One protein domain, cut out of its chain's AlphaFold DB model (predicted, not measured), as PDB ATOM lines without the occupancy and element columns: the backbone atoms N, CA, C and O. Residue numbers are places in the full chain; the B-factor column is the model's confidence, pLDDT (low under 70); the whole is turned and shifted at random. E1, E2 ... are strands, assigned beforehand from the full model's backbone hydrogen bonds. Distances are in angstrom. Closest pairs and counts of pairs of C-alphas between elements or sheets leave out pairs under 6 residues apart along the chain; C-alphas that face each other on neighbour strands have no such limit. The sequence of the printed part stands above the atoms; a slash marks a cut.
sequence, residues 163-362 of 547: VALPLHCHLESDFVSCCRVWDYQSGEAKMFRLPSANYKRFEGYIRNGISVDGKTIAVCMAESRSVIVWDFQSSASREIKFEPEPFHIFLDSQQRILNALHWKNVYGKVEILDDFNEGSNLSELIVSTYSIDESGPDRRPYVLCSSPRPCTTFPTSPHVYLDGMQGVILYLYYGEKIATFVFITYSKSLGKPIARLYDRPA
ATOM      1  N   VAL A 163       9.515  -7.166  19.065       41.38
ATOM      2  CA  VAL A 163      10.195  -6.356  20.089       41.38
ATOM      3  C   VAL A 163      10.404  -7.220  21.322       41.38
ATOM      4  O   VAL A 163       9.443  -7.755  21.876       41.38
ATOM      5  N   ALA A 164      11.661  -7.363  21.744       39.66
ATOM      6  CA  ALA A 164      12.045  -8.101  22.938       39.66
ATOM      7  C   ALA A 164      12.182  -7.181  24.166       39.66
ATOM      8  O   ALA A 164      13.227  -6.573  24.380       39.66
ATOM      9  N   LEU A 165      11.133  -7.112  24.994       47.28
ATOM     10  CA  LEU A 165      11.094  -6.517  26.346       47.28
ATOM     11  C   LEU A 165      10.095  -7.318  27.230       47.28
ATOM     12  O   LEU A 165       9.556  -8.300  26.723       47.28
ATOM     13  N   PRO A 166       9.833  -7.005  28.536       47.78
ATOM     14  CA  PRO A 166       8.763  -7.612  29.376       47.78
ATOM     15  C   PRO A 166       7.489  -8.006  28.640       47.78
ATOM     16  O   PRO A 166       6.857  -9.006  28.983       47.78
ATOM     17  N   LEU A 167       7.148  -7.224  27.623       45.25
ATOM     18  CA  LEU A 167       6.152  -7.548  26.633       45.25
ATOM     19  C   LEU A 167       6.808  -7.857  25.282       45.25
ATOM     20  O   LEU A 167       7.583  -7.062  24.757       45.25
ATOM     21  N   HIS A 168       6.431  -8.990  24.706       46.59
ATOM     22  CA  HIS A 168       6.652  -9.350  23.317       46.59
ATOM     23  C   HIS A 168       5.460  -8.863  22.491       46.59
ATOM     24  O   HIS A 168       4.332  -9.242  22.785       46.59
ATOM     25  N   CYS A 169       5.662  -8.060  21.449       44.78
ATOM     26  CA  CYS A 169       4.597  -7.725  20.498       44.78
ATOM     27  C   CYS A 169       4.835  -8.420  19.151       44.78
ATOM     28  O   CYS A 169       5.945  -8.399  18.629       44.78
ATOM     29  N   HIS A 170       3.791  -9.026  18.591       47.19
ATOM     30  CA  HIS A 170       3.758  -9.575  17.237       47.19
ATOM     31  C   HIS A 170       2.616  -8.916  16.490       47.19
ATOM     32  O   HIS A 170       1.464  -8.901  16.938       47.19
ATOM     33  N   LEU A 171       2.938  -8.414  15.313       49.69
ATOM     34  CA  LEU A 171       1.937  -7.989  14.359       49.69
ATOM     35  C   LEU A 171       1.664  -9.154  13.432       49.69
ATOM     36  O   LEU A 171       2.526  -9.570  12.663       49.69
ATOM     37  N   GLU A 172       0.468  -9.709  13.556       47.53
ATOM     38  CA  GLU A 172       0.002 -10.726  12.633       47.53
ATOM     39  C   GLU A 172      -0.695 -10.015  11.476       47.53
ATOM     40  O   GLU A 172      -1.735  -9.383  11.649       47.53
ATOM     41  N   SER A 173      -0.074 -10.076  10.301       45.25
ATOM     42  CA  SER A 173      -0.578  -9.500   9.052       45.25
ATOM     43  C   SER A 173      -1.587 -10.437   8.369       45.25
ATOM     44  O   SER A 173      -1.539 -10.639   7.156       45.25
ATOM     45  N   ASP A 174      -2.513 -11.012   9.129       45.75
ATOM     46  CA  ASP A 174      -3.714 -11.585   8.526       45.75
ATOM     47  C   ASP A 174      -4.752 -10.469   8.356       45.75
ATOM     48  O   ASP A 174      -4.631  -9.405   8.956       45.75
ATOM     49  N   PHE A 175      -5.772 -10.671   7.516       48.19
ATOM     50  CA  PHE A 175      -6.791  -9.686   7.089       48.19
ATOM     51  C   PHE A 175      -7.534  -8.909   8.211       48.19
ATOM     52  O   PHE A 175      -8.415  -8.095   7.929       48.19
ATOM     53  N   VAL A 176      -7.188  -9.135   9.477       52.69
ATOM     54  CA  VAL A 176      -7.634  -8.418  10.666       52.69
ATOM     55  C   VAL A 176      -6.437  -7.672  11.266       52.69
ATOM     56  O   VAL A 176      -5.545  -8.284  11.845       52.69
ATOM     57  N   SER A 177      -6.444  -6.340  11.182       70.25
ATOM     58  CA  SER A 177      -5.417  -5.453  11.743       70.25
ATOM     59  C   SER A 177      -5.376  -5.533  13.272       70.25
ATOM     60  O   SER A 177      -5.989  -4.732  13.979       70.25
ATOM     61  N   CYS A 178      -4.678  -6.522  13.815       80.81
ATOM     62  CA  CYS A 178      -4.493  -6.676  15.249       80.81
ATOM     63  C   CYS A 178      -3.013  -6.798  15.611       80.81
ATOM     64  O   CYS A 178      -2.213  -7.401  14.902       80.81
ATOM     65  N   CYS A 179      -2.653  -6.199  16.739       83.31
ATOM     66  CA  CYS A 179      -1.365  -6.394  17.377       83.31
ATOM     67  C   CYS A 179      -1.579  -7.354  18.549       83.31
ATOM     68  O   CYS A 179      -2.393  -7.079  19.436       83.31
ATOM     69  N   ARG A 180      -0.886  -8.497  18.531       83.75
ATOM     70  CA  ARG A 180      -0.838  -9.435  19.655       83.75
ATOM     71  C   ARG A 180       0.336  -9.065  20.546       83.75
ATOM     72  O   ARG A 180       1.436  -8.802  20.069       83.75
ATOM     73  N   VAL A 181       0.101  -9.066  21.843       85.56
ATOM     74  CA  VAL A 181       1.092  -8.738  22.857       85.56
ATOM     75  C   VAL A 181       1.113  -9.861  23.880       85.56
ATOM     76  O   VAL A 181       0.064 -10.252  24.382       85.56
ATOM     77  N   TRP A 182       2.292 -10.361  24.219       79.94
ATOM     78  CA  TRP A 182       2.503 -11.355  25.261       79.94
ATOM     79  C   TRP A 182       3.372 -10.782  26.355       79.94
ATOM     80  O   TRP A 182       4.411 -10.196  26.090       79.94
ATOM     81  N   ASP A 183       2.987 -11.021  27.591       81.81
ATOM     82  CA  ASP A 183       3.819 -10.781  28.749       81.81
ATOM     83  C   ASP A 183       4.625 -12.032  29.074       81.81
ATOM     84  O   ASP A 183       4.063 -13.045  29.482       81.81
ATOM     85  N   TYR A 184       5.950 -11.978  28.918       70.19
ATOM     86  CA  TYR A 184       6.776 -13.164  29.159       70.19
ATOM     87  C   TYR A 184       6.829 -13.546  30.641       70.19
ATOM     88  O   TYR A 184       7.083 -14.706  30.966       70.19
ATOM     89  N   GLN A 185       6.638 -12.581  31.546       73.00
ATOM     90  CA  GLN A 185       6.745 -12.824  32.983       73.00
ATOM     91  C   GLN A 185       5.517 -13.570  33.494       73.00
ATOM     92  O   GLN A 185       5.651 -14.504  34.281       73.00
ATOM     93  N   SER A 186       4.331 -13.167  33.035       79.94
ATOM     94  CA  SER A 186       3.067 -13.800  33.422       79.94
ATOM     95  C   SER A 186       2.640 -14.936  32.487       79.94
ATOM     96  O   SER A 186       1.851 -15.789  32.887       79.94
ATOM     97  N   GLY A 187       3.150 -14.970  31.253       78.00
ATOM     98  CA  GLY A 187       2.667 -15.842  30.183       78.00
ATOM     99  C   GLY A 187       1.331 -15.398  29.576       78.00
ATOM    100  O   GLY A 187       0.791 -16.108  28.729       78.00
ATOM    101  N   GLU A 188       0.777 -14.257  30.000       83.38
ATOM    102  CA  GLU A 188      -0.501 -13.743  29.506       83.38
ATOM    103  C   GLU A 188      -0.364 -13.208  28.072       83.38
ATOM    104  O   GLU A 188       0.615 -12.544  27.732       83.38
ATOM    105  N   ALA A 189      -1.366 -13.473  27.234       85.44
ATOM    106  CA  ALA A 189      -1.468 -12.953  25.876       85.44
ATOM    107  C   ALA A 189      -2.706 -12.061  25.752       85.44
ATOM    108  O   ALA A 189      -3.802 -12.446  26.160       85.44
ATOM    109  N   LYS A 190      -2.546 -10.889  25.147       90.12
ATOM    110  CA  LYS A 190      -3.619  -9.939  24.851       90.12
ATOM    111  C   LYS A 190      -3.497  -9.451  23.414       90.12
ATOM    112  O   LYS A 190      -2.468  -9.615  22.767       90.12
ATOM    113  N   MET A 191      -4.560  -8.846  22.901       89.19
ATOM    114  CA  MET A 191      -4.563  -8.273  21.561       89.19
ATOM    115  C   MET A 191      -5.307  -6.943  21.545       89.19
ATOM    116  O   MET A 191      -6.291  -6.772  22.266       89.19
ATOM    117  N   PHE A 192      -4.876  -6.027  20.683       88.06
ATOM    118  CA  PHE A 192      -5.614  -4.803  20.386       88.06
ATOM    119  C   PHE A 192      -5.711  -4.577  18.881       88.06
ATOM    120  O   PHE A 192      -4.867  -5.029  18.106       88.06
ATOM    121  N   ARG A 193      -6.790  -3.919  18.453       87.00
ATOM    122  CA  ARG A 193      -7.032  -3.622  17.039       87.00
ATOM    123  C   ARG A 193      -6.290  -2.355  16.631       87.00
ATOM    124  O   ARG A 193      -6.337  -1.358  17.348       87.00
ATOM    125  N   LEU A 194      -5.670  -2.394  15.461       85.25
ATOM    126  CA  LEU A 194      -5.131  -1.231  14.768       85.25
ATOM    127  C   LEU A 194      -6.202  -0.670  13.808       85.25
ATOM    128  O   LEU A 194      -6.987  -1.455  13.260       85.25
ATOM    129  N   PRO A 195      -6.272   0.659  13.607       81.31
ATOM    130  CA  PRO A 195      -7.209   1.317  12.709       81.31
ATOM    131  C   PRO A 195      -7.176   0.710  11.313       81.31
ATOM    132  O   PRO A 195      -6.115   0.480  10.740       81.31
ATOM    133  N   SER A 196      -8.361   0.479  10.755       63.66
ATOM    134  CA  SER A 196      -8.527  -0.233   9.493       63.66
ATOM    135  C   SER A 196      -8.413   0.645   8.240       63.66
ATOM    136  O   SER A 196      -8.857   0.239   7.169       63.66
ATOM    137  N   ALA A 197      -7.919   1.877   8.356       52.44
ATOM    138  CA  ALA A 197      -8.023   2.879   7.301       52.44
ATOM    139  C   ALA A 197      -6.673   3.101   6.593       52.44
ATOM    140  O   ALA A 197      -5.746   3.631   7.191       52.44
ATOM    141  N   ASN A 198      -6.633   2.761   5.296       48.81
ATOM    142  CA  ASN A 198      -5.614   3.107   4.282       48.81
ATOM    143  C   ASN A 198      -4.327   2.261   4.204       48.81
ATOM    144  O   ASN A 198      -3.206   2.743   4.274       48.81
ATOM    145  N   TYR A 199      -4.528   0.983   3.884       55.34
ATOM    146  CA  TYR A 199      -3.525  -0.043   3.582       55.34
ATOM    147  C   TYR A 199      -2.917   0.032   2.160       55.34
ATOM    148  O   TYR A 199      -3.099  -0.893   1.357       55.34
ATOM    149  N   LYS A 200      -2.219   1.106   1.769       49.59
ATOM    150  CA  LYS A 200      -1.631   1.184   0.410       49.59
ATOM    151  C   LYS A 200      -0.294   0.428   0.262       49.59
ATOM    152  O   LYS A 200       0.780   0.995   0.161       49.59
ATOM    153  N   ARG A 201      -0.433  -0.895   0.162       43.22
ATOM    154  CA  ARG A 201       0.182  -1.886  -0.751       43.22
ATOM    155  C   ARG A 201       1.673  -1.908  -1.156       43.22
ATOM    156  O   ARG A 201       1.996  -2.907  -1.789       43.22
ATOM    157  N   PHE A 202       2.564  -0.954  -0.855       47.56
ATOM    158  CA  PHE A 202       3.913  -1.012  -1.468       47.56
ATOM    159  C   PHE A 202       5.165  -0.790  -0.596       47.56
ATOM    160  O   PHE A 202       6.221  -1.206  -1.058       47.56
ATOM    161  N   GLU A 203       5.114  -0.277   0.646       53.00
ATOM    162  CA  GLU A 203       6.365   0.009   1.408       53.00
ATOM    163  C   GLU A 203       6.395  -0.424   2.893       53.00
ATOM    164  O   GLU A 203       7.298  -0.056   3.640       53.00
ATOM    165  N   GLY A 204       5.474  -1.289   3.330       53.44
ATOM    166  CA  GLY A 204       5.448  -1.806   4.708       53.44
ATOM    167  C   GLY A 204       4.658  -0.930   5.695       53.44
ATOM    168  O   GLY A 204       4.502   0.273   5.524       53.44
ATOM    169  N   TYR A 205       4.079  -1.580   6.711       62.75
ATOM    170  CA  TYR A 205       2.990  -1.061   7.561       62.75
ATOM    171  C   TYR A 205       3.425  -0.099   8.675       62.75
ATOM    172  O   TYR A 205       2.625   0.693   9.175       62.75
ATOM    173  N   ILE A 206       4.672  -0.220   9.122       59.16
ATOM    174  CA  ILE A 206       5.207   0.463  10.298       59.16
ATOM    175  C   ILE A 206       6.526   1.078   9.865       59.16
ATOM    176  O   ILE A 206       7.553   0.404   9.803       59.16
ATOM    177  N   ARG A 207       6.471   2.364   9.520       58.97
ATOM    178  CA  ARG A 207       7.650   3.114   9.074       58.97
ATOM    179  C   ARG A 207       8.537   3.504  10.258       58.97
ATOM    180  O   ARG A 207       9.753   3.381  10.181       58.97
ATOM    181  N   ASN A 208       7.913   3.882  11.380       60.81
ATOM    182  CA  ASN A 208       8.561   4.680  12.432       60.81
ATOM    183  C   ASN A 208       8.603   4.011  13.821       60.81
ATOM    184  O   ASN A 208       8.748   4.675  14.848       60.81
ATOM    185  N   GLY A 209       8.553   2.678  13.847       72.25
ATOM    186  CA  GLY A 209       8.925   1.873  15.009       72.25
ATOM    187  C   GLY A 209       7.820   1.609  16.029       72.25
ATOM    188  O   GLY A 209       6.823   2.323  16.157       72.25
ATOM    189  N   ILE A 210       8.029   0.519  16.759       83.56
ATOM    190  CA  ILE A 210       7.269   0.148  17.947       83.56
ATOM    191  C   ILE A 210       8.156   0.483  19.142       83.56
ATOM    192  O   ILE A 210       9.302   0.037  19.200       83.56
ATOM    193  N   SER A 211       7.637   1.258  20.087       87.50
ATOM    194  CA  SER A 211       8.314   1.535  21.352       87.50
ATOM    195  C   SER A 211       7.603   0.783  22.467       87.50
ATOM    196  O   SER A 211       6.377   0.831  22.572       87.50
ATOM    197  N   VAL A 212       8.356   0.063  23.292       87.56
ATOM    198  CA  VAL A 212       7.819  -0.712  24.414       87.56
ATOM    199  C   VAL A 212       8.511  -0.239  25.683       87.56
ATOM    200  O   VAL A 212       9.736  -0.150  25.726       87.56
ATOM    201  N   ASP A 213       7.736   0.058  26.724       88.44
ATOM    202  CA  ASP A 213       8.276   0.366  28.046       88.44
ATOM    203  C   ASP A 213       7.391  -0.215  29.147       88.44
ATOM    204  O   ASP A 213       6.221   0.145  29.302       88.44
ATOM    205  N   GLY A 214       7.951  -1.132  29.933       88.56
ATOM    206  CA  GLY A 214       7.214  -1.841  30.973       88.56
ATOM    207  C   GLY A 214       6.028  -2.626  30.405       88.56
ATOM    208  O   GLY A 214       6.218  -3.614  29.697       88.56
ATOM    209  N   LYS A 215       4.806  -2.205  30.762       91.75
ATOM    210  CA  LYS A 215       3.545  -2.816  30.308       91.75
ATOM    211  C   LYS A 215       2.804  -1.978  29.259       91.75
ATOM    212  O   LYS A 215       1.643  -2.252  28.976       91.75
ATOM    213  N   THR A 216       3.447  -0.964  28.689       92.56
ATOM    214  CA  THR A 216       2.831  -0.063  27.712       92.56
ATOM    215  C   THR A 216       3.574  -0.156  26.384       92.56
ATOM    216  O   THR A 216       4.792  -0.332  26.347       92.56
ATOM    217  N   ILE A 217       2.825  -0.062  25.290       92.31
ATOM    218  CA  ILE A 217       3.314  -0.182  23.917       92.31
ATOM    219  C   ILE A 217       2.838   1.030  23.137       92.31
ATOM    220  O   ILE A 217       1.681   1.416  23.251       92.31
ATOM    221  N   ALA A 218       3.711   1.606  22.326       92.44
ATOM    222  CA  ALA A 218       3.390   2.666  21.392       92.44
ATOM    223  C   ALA A 218       3.715   2.193  19.972       92.44
ATOM    224  O   ALA A 218       4.846   1.805  19.686       92.44
ATOM    225  N   VAL A 219       2.719   2.216  19.090       90.12
ATOM    226  CA  VAL A 219       2.851   1.818  17.683       90.12
ATOM    227  C   VAL A 219       2.669   3.053  16.814       90.12
ATOM    228  O   VAL A 219       1.573   3.614  16.776       90.12
ATOM    229  N   CYS A 220       3.732   3.480  16.127       86.94
ATOM    230  CA  CYS A 220       3.642   4.559  15.149       86.94
ATOM    231  C   CYS A 220       3.092   4.019  13.828       86.94
ATOM    232  O   CYS A 220       3.698   3.157  13.190       86.94
ATOM    233  N   MET A 221       1.929   4.524  13.428       83.44
ATOM    234  CA  MET A 221       1.223   4.080  12.233       83.44
ATOM    235  C   MET A 221       1.696   4.924  11.041       83.44
ATOM    236  O   MET A 221       1.546   6.147  11.065       83.44
ATOM    237  N   ALA A 222       2.258   4.286  10.011       76.19
ATOM    238  CA  ALA A 222       2.764   4.983   8.823       76.19
ATOM    239  C   ALA A 222       1.672   5.858   8.181       76.19
ATOM    240  O   ALA A 222       0.520   5.430   8.101       76.19
ATOM    241  N   GLU A 223       2.022   7.077   7.758       76.50
ATOM    242  CA  GLU A 223       1.148   8.045   7.058       76.50
ATOM    243  C   GLU A 223      -0.077   8.549   7.850       76.50
ATOM    244  O   GLU A 223      -0.746   9.504   7.446       76.50
ATOM    245  N   SER A 224      -0.397   7.944   8.993       78.25
ATOM    246  CA  SER A 224      -1.575   8.285   9.799       78.25
ATOM    247  C   SER A 224      -1.392   9.562  10.622       78.25
ATOM    248  O   SER A 224      -2.364  10.104  11.156       78.25
ATOM    249  N   ARG A 225      -0.138  10.021  10.758       88.00
ATOM    250  CA  ARG A 225       0.282  11.041  11.726       88.00
ATOM    251  C   ARG A 225      -0.244  10.748  13.133       88.00
ATOM    252  O   ARG A 225      -0.548  11.672  13.885       88.00
ATOM    253  N   SER A 226      -0.381   9.478  13.501       90.56
ATOM    254  CA  SER A 226      -0.803   9.079  14.834       90.56
ATOM    255  C   SER A 226      -0.022   7.883  15.370       90.56
ATOM    256  O   SER A 226       0.568   7.080  14.645       90.56
ATOM    257  N   VAL A 227       0.024   7.808  16.696       91.88
ATOM    258  CA  VAL A 227       0.628   6.723  17.465       91.88
ATOM    259  C   VAL A 227      -0.460   6.156  18.343       91.88
ATOM    260  O   VAL A 227      -1.168   6.886  19.037       91.88
ATOM    261  N   ILE A 228      -0.572   4.836  18.327       93.00
ATOM    262  CA  ILE A 228      -1.467   4.120  19.222       93.00
ATOM    263  C   ILE A 228      -0.659   3.715  20.434       93.00
ATOM    264  O   ILE A 228       0.239   2.882  20.330       93.00
ATOM    265  N   VAL A 229      -0.992   4.301  21.577       95.12
ATOM    266  CA  VAL A 229      -0.472   3.876  22.869       95.12
ATOM    267  C   VAL A 229      -1.467   2.898  23.474       95.12
ATOM    268  O   VAL A 229      -2.642   3.217  23.643       95.12
ATOM    269  N   TRP A 230      -1.011   1.694  23.781       95.62
ATOM    270  CA  TRP A 230      -1.815   0.633  24.357       95.62
ATOM    271  C   TRP A 230      -1.178   0.114  25.643       95.62
ATOM    272  O   TRP A 230       0.020  -0.160  25.704       95.62
ATOM    273  N   ASP A 231      -1.991  -0.002  26.686       95.00
ATOM    274  CA  ASP A 231      -1.563  -0.438  28.009       95.00
ATOM    275  C   ASP A 231      -2.009  -1.882  28.261       95.00
ATOM    276  O   ASP A 231      -3.199  -2.196  28.258       95.00
ATOM    277  N   PHE A 232      -1.044  -2.771  28.493       92.88
ATOM    278  CA  PHE A 232      -1.290  -4.201  28.637       92.88
ATOM    279  C   PHE A 232      -2.120  -4.529  29.871       92.88
ATOM    280  O   PHE A 232      -2.912  -5.464  29.832       92.88
ATOM    281  N   GLN A 233      -1.984  -3.788  30.972       92.94
ATOM    282  CA  GLN A 233      -2.728  -4.089  32.198       92.94
ATOM    283  C   GLN A 233      -4.212  -3.757  32.036       92.94
ATOM    284  O   GLN A 233      -5.066  -4.618  32.252       92.94
ATOM    285  N   SER A 234      -4.509  -2.534  31.603       94.81
ATOM    286  CA  SER A 234      -5.876  -2.033  31.430       94.81
ATOM    287  C   SER A 234      -6.542  -2.468  30.124       94.81
ATOM    288  O   SER A 234      -7.755  -2.327  29.983       94.81
ATOM    289  N   SER A 235      -5.768  -2.978  29.162       94.31
ATOM    290  CA  SER A 235      -6.192  -3.233  27.779       94.31
ATOM    291  C   SER A 235      -6.719  -1.987  27.050       94.31
ATOM    292  O   SER A 235      -7.329  -2.116  25.985       94.31
ATOM    293  N   ALA A 236      -6.498  -0.788  27.594       95.12
ATOM    294  CA  ALA A 236      -6.952   0.460  27.001       95.12
ATOM    295  C   ALA A 236      -6.006   0.898  25.875       95.12
ATOM    296  O   ALA A 236      -4.785   0.873  26.036       95.12
ATOM    297  N   SER A 237      -6.571   1.328  24.744       93.88
ATOM    298  CA  SER A 237      -5.843   2.000  23.665       93.88
ATOM    299  C   SER A 237      -6.173   3.489  23.638       93.88
ATOM    300  O   SER A 237      -7.291   3.908  23.939       93.88
ATOM    301  N   ARG A 238      -5.189   4.290  23.242       94.25
ATOM    302  CA  ARG A 238      -5.317   5.723  22.996       94.25
ATOM    303  C   ARG A 238      -4.592   6.075  21.712       94.25
ATOM    304  O   ARG A 238      -3.522   5.543  21.438       94.25
ATOM    305  N   GLU A 239      -5.177   6.974  20.938       93.88
ATOM    306  CA  GLU A 239      -4.557   7.518  19.735       93.88
ATOM    307  C   GLU A 239      -4.028   8.920  20.042       93.88
ATOM    308  O   GLU A 239      -4.785   9.799  20.454       93.88
ATOM    309  N   ILE A 240      -2.731   9.127  19.834       94.00
ATOM    310  CA  ILE A 240      -2.075  10.430  19.932       94.00
ATOM    311  C   ILE A 240      -1.786  10.892  18.510       94.00
ATOM    312  O   ILE A 240      -1.092  10.200  17.770       94.00
ATOM    313  N   LYS A 241      -2.331  12.046  18.120       92.81
ATOM    314  CA  LYS A 241      -2.100  12.645  16.801       92.81
ATOM    315  C   LYS A 241      -0.922  13.616  16.853       92.81
ATOM    316  O   LYS A 241      -0.803  14.397  17.796       92.81
ATOM    317  N   PHE A 242      -0.092  13.589  15.819       88.56
ATOM    318  CA  PHE A 242       1.062  14.458  15.626       88.56
ATOM    319  C   PHE A 242       0.827  15.391  14.450       88.56
ATOM    320  O   PHE A 242       0.240  15.015  13.437       88.56
ATOM    321  N   GLU A 243       1.367  16.596  14.546       85.19
ATOM    322  CA  GLU A 243       1.494  17.503  13.415       85.19
ATOM    323  C   GLU A 243       2.875  18.168  13.511       85.19
ATOM    324  O   GLU A 243       3.032  19.104  14.300       85.19
ATOM    325  N   PRO A 244       3.900  17.694  12.764       87.88
ATOM    326  CA  PRO A 244       3.910  16.632  11.733       87.88
ATOM    327  C   PRO A 244       4.278  15.224  12.251       87.88
ATOM    328  O   PRO A 244       4.517  15.037  13.436       87.88
ATOM    329  N   GLU A 245       4.339  14.231  11.351       87.88
ATOM    330  CA  GLU A 245       4.718  12.841  11.668       87.88
ATOM    331  C   GLU A 245       6.144  12.748  12.254       87.88
ATOM    332  O   GLU A 245       7.065  13.374  11.718       87.88
ATOM    333  N   PRO A 246       6.352  12.017  13.366       89.88
ATOM    334  CA  PRO A 246       7.684  11.779  13.905       89.88
ATOM    335  C   PRO A 246       8.406  10.665  13.150       89.88
ATOM    336  O   PRO A 246       7.788   9.689  12.735       89.88
ATOM    337  N   PHE A 247       9.730  10.764  13.048       86.50
ATOM    338  CA  PHE A 247      10.542   9.686  12.467       86.50
ATOM    339  C   PHE A 247      10.907   8.605  13.501       86.50
ATOM    340  O   PHE A 247      11.286   7.495  13.138       86.50
ATOM    341  N   HIS A 248      10.836   8.924  14.798       89.38
ATOM    342  CA  HIS A 248      11.064   7.971  15.885       89.38
ATOM    343  C   HIS A 248      10.328   8.404  17.157       89.38
ATOM    344  O   HIS A 248      10.084   9.595  17.373       89.38
ATOM    345  N   ILE A 249       9.997   7.434  18.010       92.19
ATOM    346  CA  ILE A 249       9.279   7.656  19.266       92.19
ATOM    347  C   ILE A 249       9.953   6.942  20.443       92.19
ATOM    348  O   ILE A 249      10.386   5.796  20.333       92.19
ATOM    349  N   PHE A 250       9.978   7.603  21.597       92.94
ATOM    350  CA  PHE A 250      10.371   7.019  22.876       92.94
ATOM    351  C   PHE A 250       9.199   7.047  23.848       92.94
ATOM    352  O   PHE A 250       8.567   8.088  24.033       92.94
ATOM    353  N   LEU A 251       8.923   5.911  24.477       93.19
ATOM    354  CA  LEU A 251       7.832   5.744  25.426       93.19
ATOM    355  C   LEU A 251       8.373   5.653  26.854       93.19
ATOM    356  O   LEU A 251       9.173   4.777  27.135       93.19
ATOM    357  N   ASP A 252       7.898   6.489  27.770       93.62
ATOM    358  CA  ASP A 252       8.167   6.368  29.205       93.62
ATOM    359  C   ASP A 252       6.856   6.064  29.928       93.62
ATOM    360  O   ASP A 252       6.025   6.945  30.173       93.62
ATOM    361  N   SER A 253       6.632   4.785  30.225       92.75
ATOM    362  CA  SER A 253       5.371   4.338  30.814       92.75
ATOM    363  C   SER A 253       5.241   4.722  32.282       92.75
ATOM    364  O   SER A 253       4.117   4.912  32.754       92.75
ATOM    365  N   GLN A 254       6.367   4.891  32.984       92.00
ATOM    366  CA  GLN A 254       6.395   5.306  34.382       92.00
ATOM    367  C   GLN A 254       6.006   6.778  34.523       92.00
ATOM    368  O   GLN A 254       5.215   7.117  35.402       92.00
ATOM    369  N   GLN A 255       6.530   7.643  33.653       93.69
ATOM    370  CA  GLN A 255       6.183   9.066  33.637       93.69
ATOM    371  C   GLN A 255       4.912   9.368  32.836       93.69
ATOM    372  O   GLN A 255       4.432  10.496  32.881       93.69
ATOM    373  N   ARG A 256       4.351   8.372  32.136       94.50
ATOM    374  CA  ARG A 256       3.198   8.504  31.229       94.50
ATOM    375  C   ARG A 256       3.454   9.500  30.094       94.50
ATOM    376  O   ARG A 256       2.575  10.273  29.716       94.50
ATOM    377  N   ILE A 257       4.661   9.468  29.537       95.00
ATOM    378  CA  ILE A 257       5.120  10.409  28.516       95.00
ATOM    379  C   ILE A 257       5.497   9.666  27.232       95.00
ATOM    380  O   ILE A 257       6.107   8.600  27.263       95.00
ATOM    381  N   LEU A 258       5.176  10.262  26.087       95.00
ATOM    382  CA  LEU A 258       5.652   9.853  24.772       95.00
ATOM    383  C   LEU A 258       6.463  11.001  24.156       95.00
ATOM    384  O   LEU A 258       5.950  12.100  23.953       95.00
ATOM    385  N   ASN A 259       7.732  10.753  23.848       94.56
ATOM    386  CA  ASN A 259       8.601  11.711  23.176       94.56
ATOM    387  C   ASN A 259       8.699  11.362  21.697       94.56
ATOM    388  O   ASN A 259       9.129  10.271  21.337       94.56
ATOM    389  N   ALA A 260       8.323  12.305  20.849       93.50
ATOM    390  CA  ALA A 260       8.332  12.161  19.408       93.50
ATOM    391  C   ALA A 260       9.464  13.009  18.825       93.50
ATOM    392  O   ALA A 260       9.582  14.199  19.124       93.50
ATOM    393  N   LEU A 261      10.328  12.381  18.037       92.56
ATOM    394  CA  LEU A 261      11.444  13.046  17.383       92.56
ATOM    395  C   LEU A 261      11.024  13.524  15.995       92.56
ATOM    396  O   LEU A 261      10.504  12.749  15.189       92.56
ATOM    397  N   HIS A 262      11.317  14.787  15.703       91.44
ATOM    398  CA  HIS A 262      11.083  15.384  14.395       91.44
ATOM    399  C   HIS A 262      12.311  16.150  13.912       91.44
ATOM    400  O   HIS A 262      13.162  16.567  14.700       91.44
ATOM    401  N   TRP A 263      12.368  16.388  12.607       88.69
ATOM    402  CA  TRP A 263      13.385  17.228  11.993       88.69
ATOM    403  C   TRP A 263      12.814  18.579  11.607       88.69
ATOM    404  O   TRP A 263      11.725  18.672  11.049       88.69
ATOM    405  N   LYS A 264      13.576  19.634  11.875       90.12
ATOM    406  CA  LYS A 264      13.251  20.997  11.480       90.12
ATOM    407  C   LYS A 264      14.273  21.496  10.467       90.12
ATOM    408  O   LYS A 264      15.488  21.486  10.704       90.12
ATOM    409  N   ASN A 265      13.772  21.923   9.315       87.50
ATOM    410  CA  ASN A 265      14.598  22.459   8.243       87.50
ATOM    411  C   ASN A 265      15.140  23.857   8.600       87.50
ATOM    412  O   ASN A 265      14.694  24.486   9.562       87.50
ATOM    413  N   VAL A 266      16.082  24.368   7.805       84.69
ATOM    414  CA  VAL A 266      16.672  25.716   7.973       84.69
ATOM    415  C   VAL A 266      15.655  26.866   7.929       84.69
ATOM    416  O   VAL A 266      15.953  27.961   8.398       84.69
ATOM    417  N   TYR A 267      14.455  26.635   7.393       88.44
ATOM    418  CA  TYR A 267      13.356  27.610   7.360       88.44
ATOM    419  C   TYR A 267      12.461  27.540   8.602       88.44
ATOM    420  O   TYR A 267      11.472  28.261   8.712       88.44
ATOM    421  N   GLY A 268      12.782  26.649   9.534       87.75
ATOM    422  CA  GLY A 268      12.043  26.431  10.760       87.75
ATOM    423  C   GLY A 268      10.761  25.614  10.616       87.75
ATOM    424  O   GLY A 268      10.013  25.501  11.587       87.75
ATOM    425  N   LYS A 269      10.516  25.018   9.445       88.44
ATOM    426  CA  LYS A 269       9.399  24.103   9.209       88.44
ATOM    427  C   LYS A 269       9.810  22.691   9.616       88.44
ATOM    428  O   LYS A 269      10.900  22.231   9.280       88.44
ATOM    429  N   VAL A 270       8.927  22.012  10.336       86.12
ATOM    430  CA  VAL A 270       9.120  20.607  10.691       86.12
ATOM    431  C   VAL A 270       8.759  19.747   9.473       86.12
ATOM    432  O   VAL A 270       7.669  19.902   8.917       86.12
ATOM    433  N   GLU A 271       9.690  18.912   9.019       80.94
ATOM    434  CA  GLU A 271       9.576  18.098   7.800       80.94
ATOM    435  C   GLU A 271       9.457  16.605   8.134       80.94
ATOM    436  O   GLU A 271       9.980  16.137   9.148       80.94
ATOM    437  N   ILE A 272       8.741  15.873   7.276       79.31
ATOM    438  CA  ILE A 272       8.610  14.413   7.338       79.31
ATOM    439  C   ILE A 272       9.787  13.812   6.567       79.31
ATOM    440  O   ILE A 272      10.148  14.325   5.509       79.31
ATOM    441  N   LEU A 273      10.375  12.733   7.094       70.06
ATOM    442  CA  LEU A 273      11.593  12.126   6.544       70.06
ATOM    443  C   LEU A 273      11.437  11.653   5.085       70.06
ATOM    444  O   LEU A 273      12.404  11.587   4.333       70.06
ATOM    445  N   ASP A 274      10.211  11.330   4.692       64.56
ATOM    446  CA  ASP A 274       9.906  10.710   3.401       64.56
ATOM    447  C   ASP A 274       9.804  11.714   2.250       64.56
ATOM    448  O   ASP A 274       9.946  11.342   1.089       64.56
ATOM    449  N   ASP A 275       9.618  12.997   2.572       60.25
ATOM    450  CA  ASP A 275       9.550  14.088   1.597       60.25
ATOM    451  C   ASP A 275      10.928  14.719   1.337       60.25
ATOM    452  O   ASP A 275      11.015  15.787   0.718       60.25
ATOM    453  N   PHE A 276      12.018  14.093   1.804       60.19
ATOM    454  CA  PHE A 276      13.373  14.561   1.530       60.19
ATOM    455  C   PHE A 276      13.743  14.325   0.068       60.19
ATOM    456  O   PHE A 276      14.518  13.442  -0.290       60.19
ATOM    457  N   ASN A 277      13.215  15.197  -0.786       60.03
ATOM    458  CA  ASN A 277      13.822  15.499  -2.063       60.03
ATOM    459  C   ASN A 277      15.276  15.917  -1.803       60.03
ATOM    460  O   ASN A 277      15.556  16.643  -0.841       60.03
ATOM    461  N   GLU A 278      16.191  15.459  -2.656       62.03
ATOM    462  CA  GLU A 278      17.601  15.855  -2.650       62.03
ATOM    463  C   GLU A 278      17.709  17.391  -2.523       62.03
ATOM    464  O   GLU A 278      17.466  18.123  -3.480       62.03
ATOM    465  N   GLY A 279      17.993  17.901  -1.315       64.94
ATOM    466  CA  GLY A 279      18.066  19.345  -1.048       64.94
ATOM    467  C   GLY A 279      17.384  19.865   0.223       64.94
ATOM    468  O   GLY A 279      17.575  21.040   0.548       64.94
ATOM    469  N   SER A 280      16.634  19.050   0.975       72.19
ATOM    470  CA  SER A 280      16.156  19.468   2.305       72.19
ATOM    471  C   SER A 280      17.331  19.700   3.256       72.19
ATOM    472  O   SER A 280      18.020  18.771   3.672       72.19
ATOM    473  N   ASN A 281      17.562  20.968   3.597       80.00
ATOM    474  CA  ASN A 281      18.584  21.387   4.548       80.00
ATOM    475  C   ASN A 281      18.047  21.235   5.973       80.00
ATOM    476  O   ASN A 281      17.291  22.088   6.454       80.00
ATOM    477  N   LEU A 282      18.450  20.166   6.655       80.81
ATOM    478  CA  LEU A 282      18.111  19.951   8.057       80.81
ATOM    479  C   LEU A 282      18.982  20.804   8.973       80.81
ATOM    480  O   LEU A 282      20.190  20.925   8.767       80.81
ATOM    481  N   SER A 283      18.350  21.405   9.983       85.38
ATOM    482  CA  SER A 283      19.014  22.334  10.904       85.38
ATOM    483  C   SER A 283      18.945  21.882  12.356       85.38
ATOM    484  O   SER A 283      19.947  21.938  13.064       85.38
ATOM    485  N   GLU A 284      17.785  21.402  12.803       91.00
ATOM    486  CA  GLU A 284      17.530  21.110  14.209       91.00
ATOM    487  C   GLU A 284      16.789  19.785  14.342       91.00
ATOM    488  O   GLU A 284      15.767  19.552  13.690       91.00
ATOM    489  N   LEU A 285      17.294  18.934  15.228       91.12
ATOM    490  CA  LEU A 285      16.562  17.789  15.733       91.12
ATOM    491  C   LEU A 285      15.714  18.259  16.912       91.12
ATOM    492  O   LEU A 285      16.261  18.750  17.900       91.12
ATOM    493  N   ILE A 286      14.395  18.116  16.819       93.56
ATOM    494  CA  ILE A 286      13.463  18.565  17.855       93.56
ATOM    495  C   ILE A 286      12.744  17.382  18.497       93.56
ATOM    496  O   ILE A 286      12.453  16.379  17.845       93.56
ATOM    497  N   VAL A 287      12.437  17.520  19.781       94.25
ATOM    498  CA  VAL A 287      11.626  16.567  20.539       94.25
ATOM    499  C   VAL A 287      10.334  17.251  20.951       94.25
ATOM    500  O   VAL A 287      10.360  18.298  21.601       94.25
ATOM    501  N   SER A 288       9.214  16.636  20.587       94.31
ATOM    502  CA  SER A 288       7.876  16.996  21.043       94.31
ATOM    503  C   SER A 288       7.434  15.997  22.108       94.31
ATOM    504  O   SER A 288       7.481  14.787  21.889       94.31
ATOM    505  N   THR A 289       7.009  16.491  23.268       94.75
ATOM    506  CA  THR A 289       6.624  15.650  24.407       94.75
ATOM    507  C   THR A 289       5.107  15.644  24.569       94.75
ATOM    508  O   THR A 289       4.483  16.698  24.700       94.75
ATOM    509  N   TYR A 290       4.524  14.450  24.584       94.62
ATOM    510  CA  TYR A 290       3.090  14.209  24.702       94.62
ATOM    511  C   TYR A 290       2.794  13.484  26.009       94.62
ATOM    512  O   TYR A 290       3.498  12.539  26.370       94.62
ATOM    513  N   SER A 291       1.738  13.908  26.700       94.56
ATOM    514  CA  SER A 291       1.173  13.124  27.796       94.56
ATOM    515  C   SER A 291       0.363  11.972  27.205       94.56
ATOM    516  O   SER A 291      -0.413  12.167  26.273       94.56
ATOM    517  N   ILE A 292       0.532  10.760  27.734       94.19
ATOM    518  CA  ILE A 292      -0.293   9.604  27.341       94.19
ATOM    519  C   ILE A 292      -1.735   9.787  27.836       94.19
ATOM    520  O   ILE A 292      -2.688   9.282  27.231       94.19
ATOM    521  N   ASP A 293      -1.904  10.516  28.942       92.94
ATOM    522  CA  ASP A 293      -3.194  10.668  29.600       92.94
ATOM    523  C   ASP A 293      -4.029  11.845  29.067       92.94
ATOM    524  O   ASP A 293      -5.254  11.830  29.225       92.94
ATOM    525  N   GLU A 294      -3.410  12.804  28.379       89.12
ATOM    526  CA  GLU A 294      -4.063  14.019  27.881       89.12
ATOM    527  C   GLU A 294      -4.089  14.086  26.349       89.12
ATOM    528  O   GLU A 294      -3.217  13.573  25.651       89.12
ATOM    529  N   SER A 295      -5.110  14.742  25.796       78.56
ATOM    530  CA  SER A 295      -5.239  14.941  24.353       78.56
ATOM    531  C   SER A 295      -4.420  16.155  23.902       78.56
ATOM    532  O   SER A 295      -4.978  17.229  23.673       78.56
ATOM    533  N   GLY A 296      -3.101  16.004  23.787       77.62
ATOM    534  CA  GLY A 296      -2.240  17.038  23.209       77.62
ATOM    535  C   GLY A 296      -0.783  16.997  23.675       77.62
ATOM    536  O   GLY A 296      -0.430  16.229  24.572       77.62
ATOM    537  N   PRO A 297       0.087  17.811  23.052       80.06
ATOM    538  CA  PRO A 297       1.441  18.013  23.543       80.06
ATOM    539  C   PRO A 297       1.400  18.764  24.880       80.06
ATOM    540  O   PRO A 297       0.832  19.851  24.968       80.06
ATOM    541  N   ASP A 298       2.029  18.192  25.906       79.69
ATOM    542  CA  ASP A 298       2.106  18.782  27.251       79.69
ATOM    543  C   ASP A 298       3.115  19.946  27.281       79.69
ATOM    544  O   ASP A 298       2.995  20.914  28.033       79.69
ATOM    545  N   ARG A 299       4.141  19.883  26.420       80.81
ATOM    546  CA  ARG A 299       5.289  20.797  26.479       80.81
ATOM    547  C   ARG A 299       5.643  21.390  25.129       80.81
ATOM    548  O   ARG A 299       5.434  20.793  24.074       80.81
ATOM    549  N   ARG A 300       6.245  22.583  25.182       85.44
ATOM    550  CA  ARG A 300       6.863  23.200  24.004       85.44
ATOM    551  C   ARG A 300       7.972  22.279  23.483       85.44
ATOM    552  O   ARG A 300       8.774  21.825  24.304       85.44
ATOM    553  N   PRO A 301       8.048  22.043  22.162       88.25
ATOM    554  CA  PRO A 301       9.145  21.290  21.579       88.25
ATOM    555  C   PRO A 301      10.489  21.894  21.980       88.25
ATOM    556  O   PRO A 301      10.625  23.122  22.039       88.25
ATOM    557  N   TYR A 302      11.479  21.048  22.239       91.44
ATOM    558  CA  TYR A 302      12.837  21.491  22.540       91.44
ATOM    559  C   TYR A 302      13.829  20.926  21.527       91.44
ATOM    560  O   TYR A 302      13.631  19.850  20.963       91.44
ATOM    561  N   VAL A 303      14.900  21.680  21.279       90.94
ATOM    562  CA  VAL A 303      15.973  21.269  20.371       90.94
ATOM    563  C   VAL A 303      16.867  20.278  21.106       90.94
ATOM    564  O   VAL A 303      17.424  20.601  22.155       90.94
ATOM    565  N   LEU A 304      16.981  19.067  20.567       88.88
ATOM    566  CA  LEU A 304      17.833  18.017  21.109       88.88
ATOM    567  C   LEU A 304      19.286  18.205  20.672       88.88
ATOM    568  O   LEU A 304      20.197  18.106  21.489       88.88
ATOM    569  N   CYS A 305      19.490  18.526  19.396       86.81
ATOM    570  CA  CYS A 305      20.767  18.988  18.876       86.81
ATOM    571  C   CYS A 305      20.564  19.840  17.619       86.81
ATOM    572  O   CYS A 305      19.681  19.567  16.800       86.81
ATOM    573  N   SER A 306      21.410  20.851  17.452       84.44
ATOM    574  CA  SER A 306      21.519  21.607  16.205       84.44
ATOM    575  C   SER A 306      22.627  21.002  15.362       84.44
ATOM    576  O   SER A 306      23.705  20.694  15.875       84.44
ATOM    577  N   SER A 307      22.379  20.847  14.068       76.88
ATOM    578  CA  SER A 307      23.456  20.481  13.167       76.88
ATOM    579  C   SER A 307      24.430  21.657  13.029       76.88
ATOM    580  O   SER A 307      23.989  22.781  12.776       76.88
ATOM    581  N   PRO A 308      25.752  21.439  13.153       71.94
ATOM    582  CA  PRO A 308      26.736  22.506  12.978       71.94
ATOM    583  C   PRO A 308      26.748  23.075  11.551       71.94
ATOM    584  O   PRO A 308      27.262  24.172  11.330       71.94
ATOM    585  N   ARG A 309      26.208  22.341  10.569       75.38
ATOM    586  CA  ARG A 309      26.083  22.761   9.169       75.38
ATOM    587  C   ARG A 309      24.768  22.229   8.574       75.38
ATOM    588  O   ARG A 309      24.300  21.187   9.020       75.38
ATOM    589  N   PRO A 310      24.184  22.878   7.553       70.56
ATOM    590  CA  PRO A 310      23.059  22.303   6.820       70.56
ATOM    591  C   PRO A 310      23.475  20.962   6.203       70.56
ATOM    592  O   PRO A 310      24.457  20.911   5.459       70.56
ATOM    593  N   CYS A 311      22.763  19.889   6.535       67.25
ATOM    594  CA  CYS A 311      22.992  18.560   5.966       67.25
ATOM    595  C   CYS A 311      21.791  18.147   5.125       67.25
ATOM    596  O   CYS A 311      20.650  18.472   5.459       67.25
ATOM    597  N   THR A 312      22.060  17.363   4.088       63.19
ATOM    598  CA  THR A 312      21.054  16.570   3.384       63.19
ATOM    599  C   THR A 312      21.040  15.194   4.031       63.19
ATOM    600  O   THR A 312      22.054  14.503   4.022       63.19
ATOM    601  N   THR A 313      19.935  14.766   4.627       54.59
ATOM    602  CA  THR A 313      19.822  13.377   5.089       54.59
ATOM    603  C   THR A 313      19.499  12.470   3.920       54.59
ATOM    604  O   THR A 313      18.503  12.689   3.239       54.59
ATOM    605  N   PHE A 314      20.291  11.417   3.729       52.97
ATOM    606  CA  PHE A 314      19.774  10.232   3.060       52.97
ATOM    607  C   PHE A 314      19.024   9.412   4.107       52.97
ATOM    608  O   PHE A 314      19.605   9.131   5.163       52.97
ATOM    609  N   PRO A 315      17.763   9.024   3.859       46.25
ATOM    610  CA  PRO A 315      17.093   8.039   4.682       46.25
ATOM    611  C   PRO A 315      17.769   6.689   4.426       46.25
ATOM    612  O   PRO A 315      17.300   5.860   3.656       46.25
ATOM    613  N   THR A 316      18.914   6.439   5.056       46.41
ATOM    614  CA  THR A 316      19.254   5.056   5.376       46.41
ATOM    615  C   THR A 316      18.189   4.620   6.362       46.41
ATOM    616  O   THR A 316      18.058   5.263   7.410       46.41
ATOM    617  N   SER A 317      17.398   3.603   6.009       45.84
ATOM    618  CA  SER A 317      16.330   3.094   6.868       45.84
ATOM    619  C   SER A 317      16.855   2.987   8.304       45.84
ATOM    620  O   SER A 317      18.016   2.598   8.470       45.84
ATOM    621  N   PRO A 318      16.071   3.358   9.332       46.62
ATOM    622  CA  PRO A 318      16.470   3.229  10.732       46.62
ATOM    623  C   PRO A 318      16.761   1.749  11.028       46.62
ATOM    624  O   PRO A 318      15.877   0.975  11.377       46.62
ATOM    625  N   HIS A 319      17.996   1.317  10.767       41.53
ATOM    626  CA  HIS A 319      18.302  -0.093  10.522       41.53
ATOM    627  C   HIS A 319      18.711  -0.855  11.770       41.53
ATOM    628  O   HIS A 319      19.000  -2.044  11.679       41.53
ATOM    629  N   VAL A 320      18.708  -0.226  12.941       43.53
ATOM    630  CA  VAL A 320      19.105  -0.929  14.153       43.53
ATOM    631  C   VAL A 320      18.105  -0.646  15.257       43.53
ATOM    632  O   VAL A 320      18.290   0.246  16.080       43.53
ATOM    633  N   TYR A 321      17.026  -1.432  15.257       46.44
ATOM    634  CA  TYR A 321      16.279  -1.702  16.479       46.44
ATOM    635  C   TYR A 321      17.236  -2.450  17.399       46.44
ATOM    636  O   TYR A 321      17.570  -3.613  17.175       46.44
ATOM    637  N   LEU A 322      17.772  -1.732  18.373       46.97
ATOM    638  CA  LEU A 322      18.580  -2.328  19.413       46.97
ATOM    639  C   LEU A 322      17.578  -2.930  20.405       46.97
ATOM    640  O   LEU A 322      16.834  -2.187  21.048       46.97
ATOM    641  N   ASP A 323      17.483  -4.260  20.449       44.94
ATOM    642  CA  ASP A 323      16.499  -4.980  21.265       44.94
ATOM    643  C   ASP A 323      16.540  -4.484  22.716       44.94
ATOM    644  O   ASP A 323      17.581  -4.486  23.376       44.94
ATOM    645  N   GLY A 324      15.397  -4.001  23.198       52.00
ATOM    646  CA  GLY A 324      15.249  -3.459  24.543       52.00
ATOM    647  C   GLY A 324      15.772  -2.045  24.783       52.00
ATOM    648  O   GLY A 324      15.650  -1.551  25.905       52.00
ATOM    649  N   MET A 325      16.290  -1.359  23.761       56.53
ATOM    650  CA  MET A 325      16.601   0.064  23.854       56.53
ATOM    651  C   MET A 325      15.439   0.940  23.407       56.53
ATOM    652  O   MET A 325      14.768   0.706  22.406       56.53
ATOM    653  N   GLN A 326      15.321   2.065  24.095       68.06
ATOM    654  CA  GLN A 326      14.740   3.280  23.554       68.06
ATOM    655  C   GLN A 326      15.873   4.071  22.890       68.06
ATOM    656  O   GLN A 326      16.340   5.063  23.444       68.06
ATOM    657  N   GLY A 327      16.392   3.598  21.752       76.75
ATOM    658  CA  GLY A 327      17.486   4.266  21.040       76.75
ATOM    659  C   GLY A 327      17.394   4.146  19.520       76.75
ATOM    660  O   GLY A 327      16.868   3.165  19.003       76.75
ATOM    661  N   VAL A 328      17.917   5.144  18.808       81.25
ATOM    662  CA  VAL A 328      17.993   5.203  17.343       81.25
ATOM    663  C   VAL A 328      19.322   5.820  16.904       81.25
ATOM    664  O   VAL A 328      19.802   6.791  17.489       81.25
ATOM    665  N   ILE A 329      19.928   5.256  15.860       79.31
ATOM    666  CA  ILE A 329      21.109   5.817  15.191       79.31
ATOM    667  C   ILE A 329      20.641   6.499  13.906       79.31
ATOM    668  O   ILE A 329      19.958   5.880  13.091       79.31
ATOM    669  N   LEU A 330      21.021   7.763  13.718       78.00
ATOM    670  CA  LEU A 330      20.755   8.543  12.513       78.00
ATOM    671  C   LEU A 330      22.051   8.870  11.783       78.00
ATOM    672  O   LEU A 330      23.060   9.214  12.399       78.00
ATOM    673  N   TYR A 331      21.998   8.839  10.458       74.44
ATOM    674  CA  TYR A 331      23.135   9.140   9.598       74.44
ATOM    675  C   TYR A 331      22.930  10.504   8.931       74.44
ATOM    676  O   TYR A 331      21.935  10.723   8.241       74.44
ATOM    677  N   LEU A 332      23.867  11.436   9.145       76.88
ATOM    678  CA  LEU A 332      23.840  12.769   8.542       76.88
ATOM    679  C   LEU A 332      24.893  12.868   7.434       76.88
ATOM    680  O   LEU A 332      26.101  12.699   7.656       76.88
ATOM    681  N   TYR A 333      24.430  13.187   6.227       72.38
ATOM    682  CA  TYR A 333      25.272  13.315   5.045       72.38
ATOM    683  C   TYR A 333      25.470  14.788   4.681       72.38
ATOM    684  O   TYR A 333      24.566  15.615   4.784       72.38
ATOM    685  N   TYR A 334      26.676  15.122   4.229       73.19
ATOM    686  CA  TYR A 334      27.006  16.438   3.691       73.19
ATOM    687  C   TYR A 334      27.488  16.252   2.253       73.19
ATOM    688  O   TYR A 334      28.668  15.984   2.004       73.19
ATOM    689  N   GLY A 335      26.551  16.328   1.304       77.38
ATOM    690  CA  GLY A 335      26.773  15.866  -0.069       77.38
ATOM    691  C   GLY A 335      26.953  14.342  -0.116       77.38
ATOM    692  O   GLY A 335      26.276  13.614   0.601       77.38
ATOM    693  N   GLU A 336      27.907  13.850  -0.910       70.44
ATOM    694  CA  GLU A 336      28.187  12.406  -1.065       70.44
ATOM    695  C   GLU A 336      28.983  11.784   0.099       70.44
ATOM    696  O   GLU A 336      29.318  10.600   0.088       70.44
ATOM    697  N   LYS A 337      29.351  12.576   1.109       67.50
ATOM    698  CA  LYS A 337      30.171  12.121   2.234       67.50
ATOM    699  C   LYS A 337      29.338  12.102   3.510       67.50
ATOM    700  O   LYS A 337      28.797  13.126   3.921       67.50
ATOM    701  N   ILE A 338      29.312  10.949   4.180       64.06
ATOM    702  CA  ILE A 338      28.905  10.859   5.588       64.06
ATOM    703  C   ILE A 338      29.859  11.748   6.366       64.06
ATOM    704  O   ILE A 338      31.075  11.549   6.272       64.06
ATOM    705  N   ALA A 339      29.340  12.743   7.084       64.06
ATOM    706  CA  ALA A 339      30.207  13.551   7.938       64.06
ATOM    707  C   ALA A 339      29.958  13.322   9.423       64.06
ATOM    708  O   ALA A 339      30.903  13.470  10.193       64.06
ATOM    709  N   THR A 340      28.750  12.915   9.822       74.88
ATOM    710  CA  THR A 340      28.414  12.754  11.240       74.88
ATOM    711  C   THR A 340      27.306  11.717  11.403       74.88
ATOM    712  O   THR A 340      26.378  11.678  10.597       74.88
ATOM    713  N   PHE A 341      27.366  10.893  12.446       80.56
ATOM    714  CA  PHE A 341      26.200  10.123  12.886       80.56
ATOM    715  C   PHE A 341      25.720  10.632  14.243       80.56
ATOM    716  O   PHE A 341      26.509  11.111  15.059       80.56
ATOM    717  N   VAL A 342      24.410  10.563  14.456       82.44
ATOM    718  CA  VAL A 342      23.756  10.977  15.693       82.44
ATOM    719  C   VAL A 342      23.217   9.736  16.372       82.44
ATOM    720  O   VAL A 342      22.343   9.061  15.833       82.44
ATOM    721  N   PHE A 343      23.728   9.439  17.557       84.06
ATOM    722  CA  PHE A 343      23.134   8.427  18.416       84.06
ATOM    723  C   PHE A 343      22.138   9.101  19.344       84.06
ATOM    724  O   PHE A 343      22.503  10.030  20.066       84.06
ATOM    725  N   ILE A 344      20.891   8.651  19.319       87.31
ATOM    726  CA  ILE A 344      19.831   9.177  20.167       87.31
ATOM    727  C   ILE A 344      19.358   8.061  21.080       87.31
ATOM    728  O   ILE A 344      18.957   7.006  20.602       87.31
ATOM    729  N   THR A 345      19.363   8.296  22.384       88.81
ATOM    730  CA  THR A 345      18.840   7.361  23.385       88.81
ATOM    731  C   THR A 345      17.889   8.064  24.327       88.81
ATOM    732  O   THR A 345      17.972   9.273  24.519       88.81
ATOM    733  N   TYR A 346      16.980   7.323  24.943       88.19
ATOM    734  CA  TYR A 346      16.171   7.825  26.038       88.19
ATOM    735  C   TYR A 346      16.860   7.563  27.376       88.19
ATOM    736  O   TYR A 346      17.160   6.422  27.725       88.19
ATOM    737  N   SER A 347      17.085   8.620  28.151       87.19
ATOM    738  CA  SER A 347      17.585   8.500  29.515       87.19
ATOM    739  C   SER A 347      16.418   8.497  30.493       87.19
ATOM    740  O   SER A 347      15.776   9.528  30.703       87.19
ATOM    741  N   LYS A 348      16.177   7.347  31.132       82.69
ATOM    742  CA  LYS A 348      15.145   7.208  32.172       82.69
ATOM    743  C   LYS A 348      15.422   8.090  33.388       82.69
ATOM    744  O   LYS A 348      14.497   8.671  33.944       82.69
ATOM    745  N   SER A 349      16.692   8.237  33.771       81.19
ATOM    746  CA  SER A 349      17.098   9.097  34.890       81.19
ATOM    747  C   SER A 349      16.848  10.580  34.612       81.19
ATOM    748  O   SER A 349      16.487  11.316  35.528       81.19
ATOM    749  N   LEU A 350      16.986  11.021  33.357       84.56
ATOM    750  CA  LEU A 350      16.677  12.397  32.959       84.56
ATOM    751  C   LEU A 350      15.229  12.595  32.482       84.56
ATOM    752  O   LEU A 350      14.827  13.742  32.284       84.56
ATOM    753  N   GLY A 351      14.470  11.517  32.262       87.25
ATOM    754  CA  GLY A 351      13.117  11.561  31.699       87.25
ATOM    755  C   GLY A 351      13.063  12.202  30.310       87.25
ATOM    756  O   GLY A 351      12.120  12.932  30.004       87.25
ATOM    757  N   LYS A 352      14.119  12.041  29.498       91.75
ATOM    758  CA  LYS A 352      14.195  12.670  28.173       91.75
ATOM    759  C   LYS A 352      15.171  11.978  27.216       91.75
ATOM    760  O   LYS A 352      16.162  11.393  27.660       91.75
ATOM    761  N   PRO A 353      14.952  12.125  25.898       92.06
ATOM    762  CA  PRO A 353      15.958  11.833  24.887       92.06
ATOM    763  C   PRO A 353      17.258  12.619  25.088       92.06
ATOM    764  O   PRO A 353      17.236  13.797  25.456       92.06
ATOM    765  N   ILE A 354      18.377  11.975  24.776       90.19
ATOM    766  CA  ILE A 354      19.728  12.524  24.690       90.19
ATOM    767  C   ILE A 354      20.259  12.190  23.294       90.19
ATOM    768  O   ILE A 354      20.172  11.042  22.872       90.19
ATOM    769  N   ALA A 355      20.815  13.174  22.588       89.12
ATOM    770  CA  ALA A 355      21.544  12.947  21.343       89.12
ATOM    771  C   ALA A 355      23.041  13.190  21.545       89.12
ATOM    772  O   ALA A 355      23.430  14.132  22.238       89.12
ATOM    773  N   ARG A 356      23.871  12.374  20.897       84.38
ATOM    774  CA  ARG A 356      25.318  12.577  20.774       84.38
ATOM    775  C   ARG A 356      25.729  12.520  19.313       84.38
ATOM    776  O   ARG A 356      25.237  11.675  18.569       84.38
ATOM    777  N   LEU A 357      26.609  13.435  18.915       82.06
ATOM    778  CA  LEU A 357      27.139  13.534  17.559       82.06
ATOM    779  C   LEU A 357      28.550  12.958  17.537       82.06
ATOM    780  O   LEU A 357      29.370  13.323  18.374       82.06
ATOM    781  N   TYR A 358      28.830  12.109  16.555       79.75
ATOM    782  CA  TYR A 358      30.140  11.497  16.376       79.75
ATOM    783  C   TYR A 358      30.686  11.782  14.984       79.75
ATOM    784  O   TYR A 358      29.978  11.647  13.978       79.75
ATOM    785  N   ASP A 359      31.968  12.128  14.929       74.50
ATOM    786  CA  ASP A 359      32.674  12.370  13.679       74.50
ATOM    787  C   ASP A 359      32.987  11.067  12.921       74.50
ATOM    788  O   ASP A 359      33.132   9.974  13.478       74.50
ATOM    789  N   ARG A 360      33.149  11.208  11.601       65.19
ATOM    790  CA  ARG A 360      33.372  10.136  10.615       65.19
ATOM    791  C   ARG A 360      34.427   9.049  10.947       65.19
ATOM    792  O   ARG A 360      34.215   7.923  10.508       65.19
ATOM    793  N   PRO A 361      35.551   9.271  11.660       55.56
ATOM    794  CA  PRO A 361      36.558   8.215  11.851       55.56
ATOM    795  C   PRO A 361      36.055   6.988  12.629       55.56
ATOM    796  O   PRO A 361      36.545   5.881  12.408       55.56
ATOM    797  N   ALA A 362      35.061   7.161  13.506       59.47
ATOM    798  CA  ALA A 362      34.431   6.052  14.225       59.47
ATOM    799  C   ALA A 362      33.469   5.233  13.332       59.47
ATOM    800  O   ALA A 362      33.156   4.081  13.634       59.47
TER     801      ALA A 362
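Overview. This is residues 163 to 362 of the 547 residues of the protein "F-box domain-containing protein" of Uncinocarpus reesii (strain UAMH 1704) (UniProt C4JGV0). Four small antiparallel sheets are stacked face to face one after another in an open arc, like part of a propeller's ring, and the chain completes one sheet before it enters the next. The sheets are E1 E2 E3, E4 E5 E6 E7, E8 E9 E10 E11 and E12 E13 E14, with their first strands E1, E4, E8 and E12 toward the inside of the arc. The printed part has 200 residues with 14 named strands, E1 to E14 along the chain, and no named helix; the class is all strand. The whole is compact, with a radius of gyration of the C-alphas of 17.0 A, and spans 49 by 41 by 33 A.

Arrangement. The first sheet has the order E1, residues 167 to 172, E2, residues 178 to 183, and E3, residues 189 to 193. It is a meander, each strand the antiparallel neighbour of the one before. N 168 and O 182 are 2.7 A apart between E1 and E2, and N 181 and O 190 are 2.8 A apart between E2 and E3, both within hydrogen-bond range. The second meander is E4, residues 210 to 213, E5, residues 216 to 221, E6, residues 226 to 231, and E7, residues 237 to 241. Its pairs within hydrogen-bond range include N 211 and O 218 at 2.9 A, N 217 and O 230 at 2.8 A, and N 227 and O 240 at 2.8 A. The two sheets are face to face, their best planes 7 degrees apart; the closest C-alphas of E1 and E4 are those of Leu 167 and Val 212, 7.4 A apart. The third meander is E8, residues 248 to 252, E9, residues 257 to 265, E10, residues 281 to 291, and E11, residues 302 to 312. This sheet is strongly twisted and curled like part of a barrel; E10 bends by 51 degrees at residue 284 and E11 by 92 degrees at residue 309. N 250 and O 259, N 260 and O 288, at 2.8 A each, and N 285 and O 305, at 2.9 A, are within hydrogen-bond range. It is face to face with the second sheet, and the closest C-alphas of E4 and E8 are those of Ser 211 and Leu 251, 5.9 A apart. The last meander, also strongly twisted, is E12, residues 327 to 334, E13, residues 337 to 347, and E14, residues 352 to 359. N 330 and O 342 are 2.8 A apart, and N 343 and O 356 are 2.9 A apart, both within hydrogen-bond range. It is face to face with the third sheet, the strands of the one at 8 degrees to those of the other, and the closest C-alphas of E11 and E12 are those of Cys 311 and Tyr 334, 5.1 A apart. Together these face-to-face pairs make a stack of sheets.

Along the chain. E1 begins with C-alpha 167 at (6.152, -7.548, 26.633). From first to last C-alpha, E9 measures 25.4 A, E10 30.2 A and E13 30.3 A. C-alpha 248, where E8 begins, is at (11.064, 7.971, 15.885). E14 ends with C-alpha 359 at (32.674, 12.370, 13.679).

Size, cuts and confidence. The C-alphas of Ser 186 and Gly 335, the two farthest apart, are separated by 50.6 A. The printed part has no cut. The long links are E3 to E4, E9 to E10 and E11 to E12. The mean pLDDT of the printed part is 77.0; the residues under 70 include 163 to 176, 196 to 208 and 311 to 326.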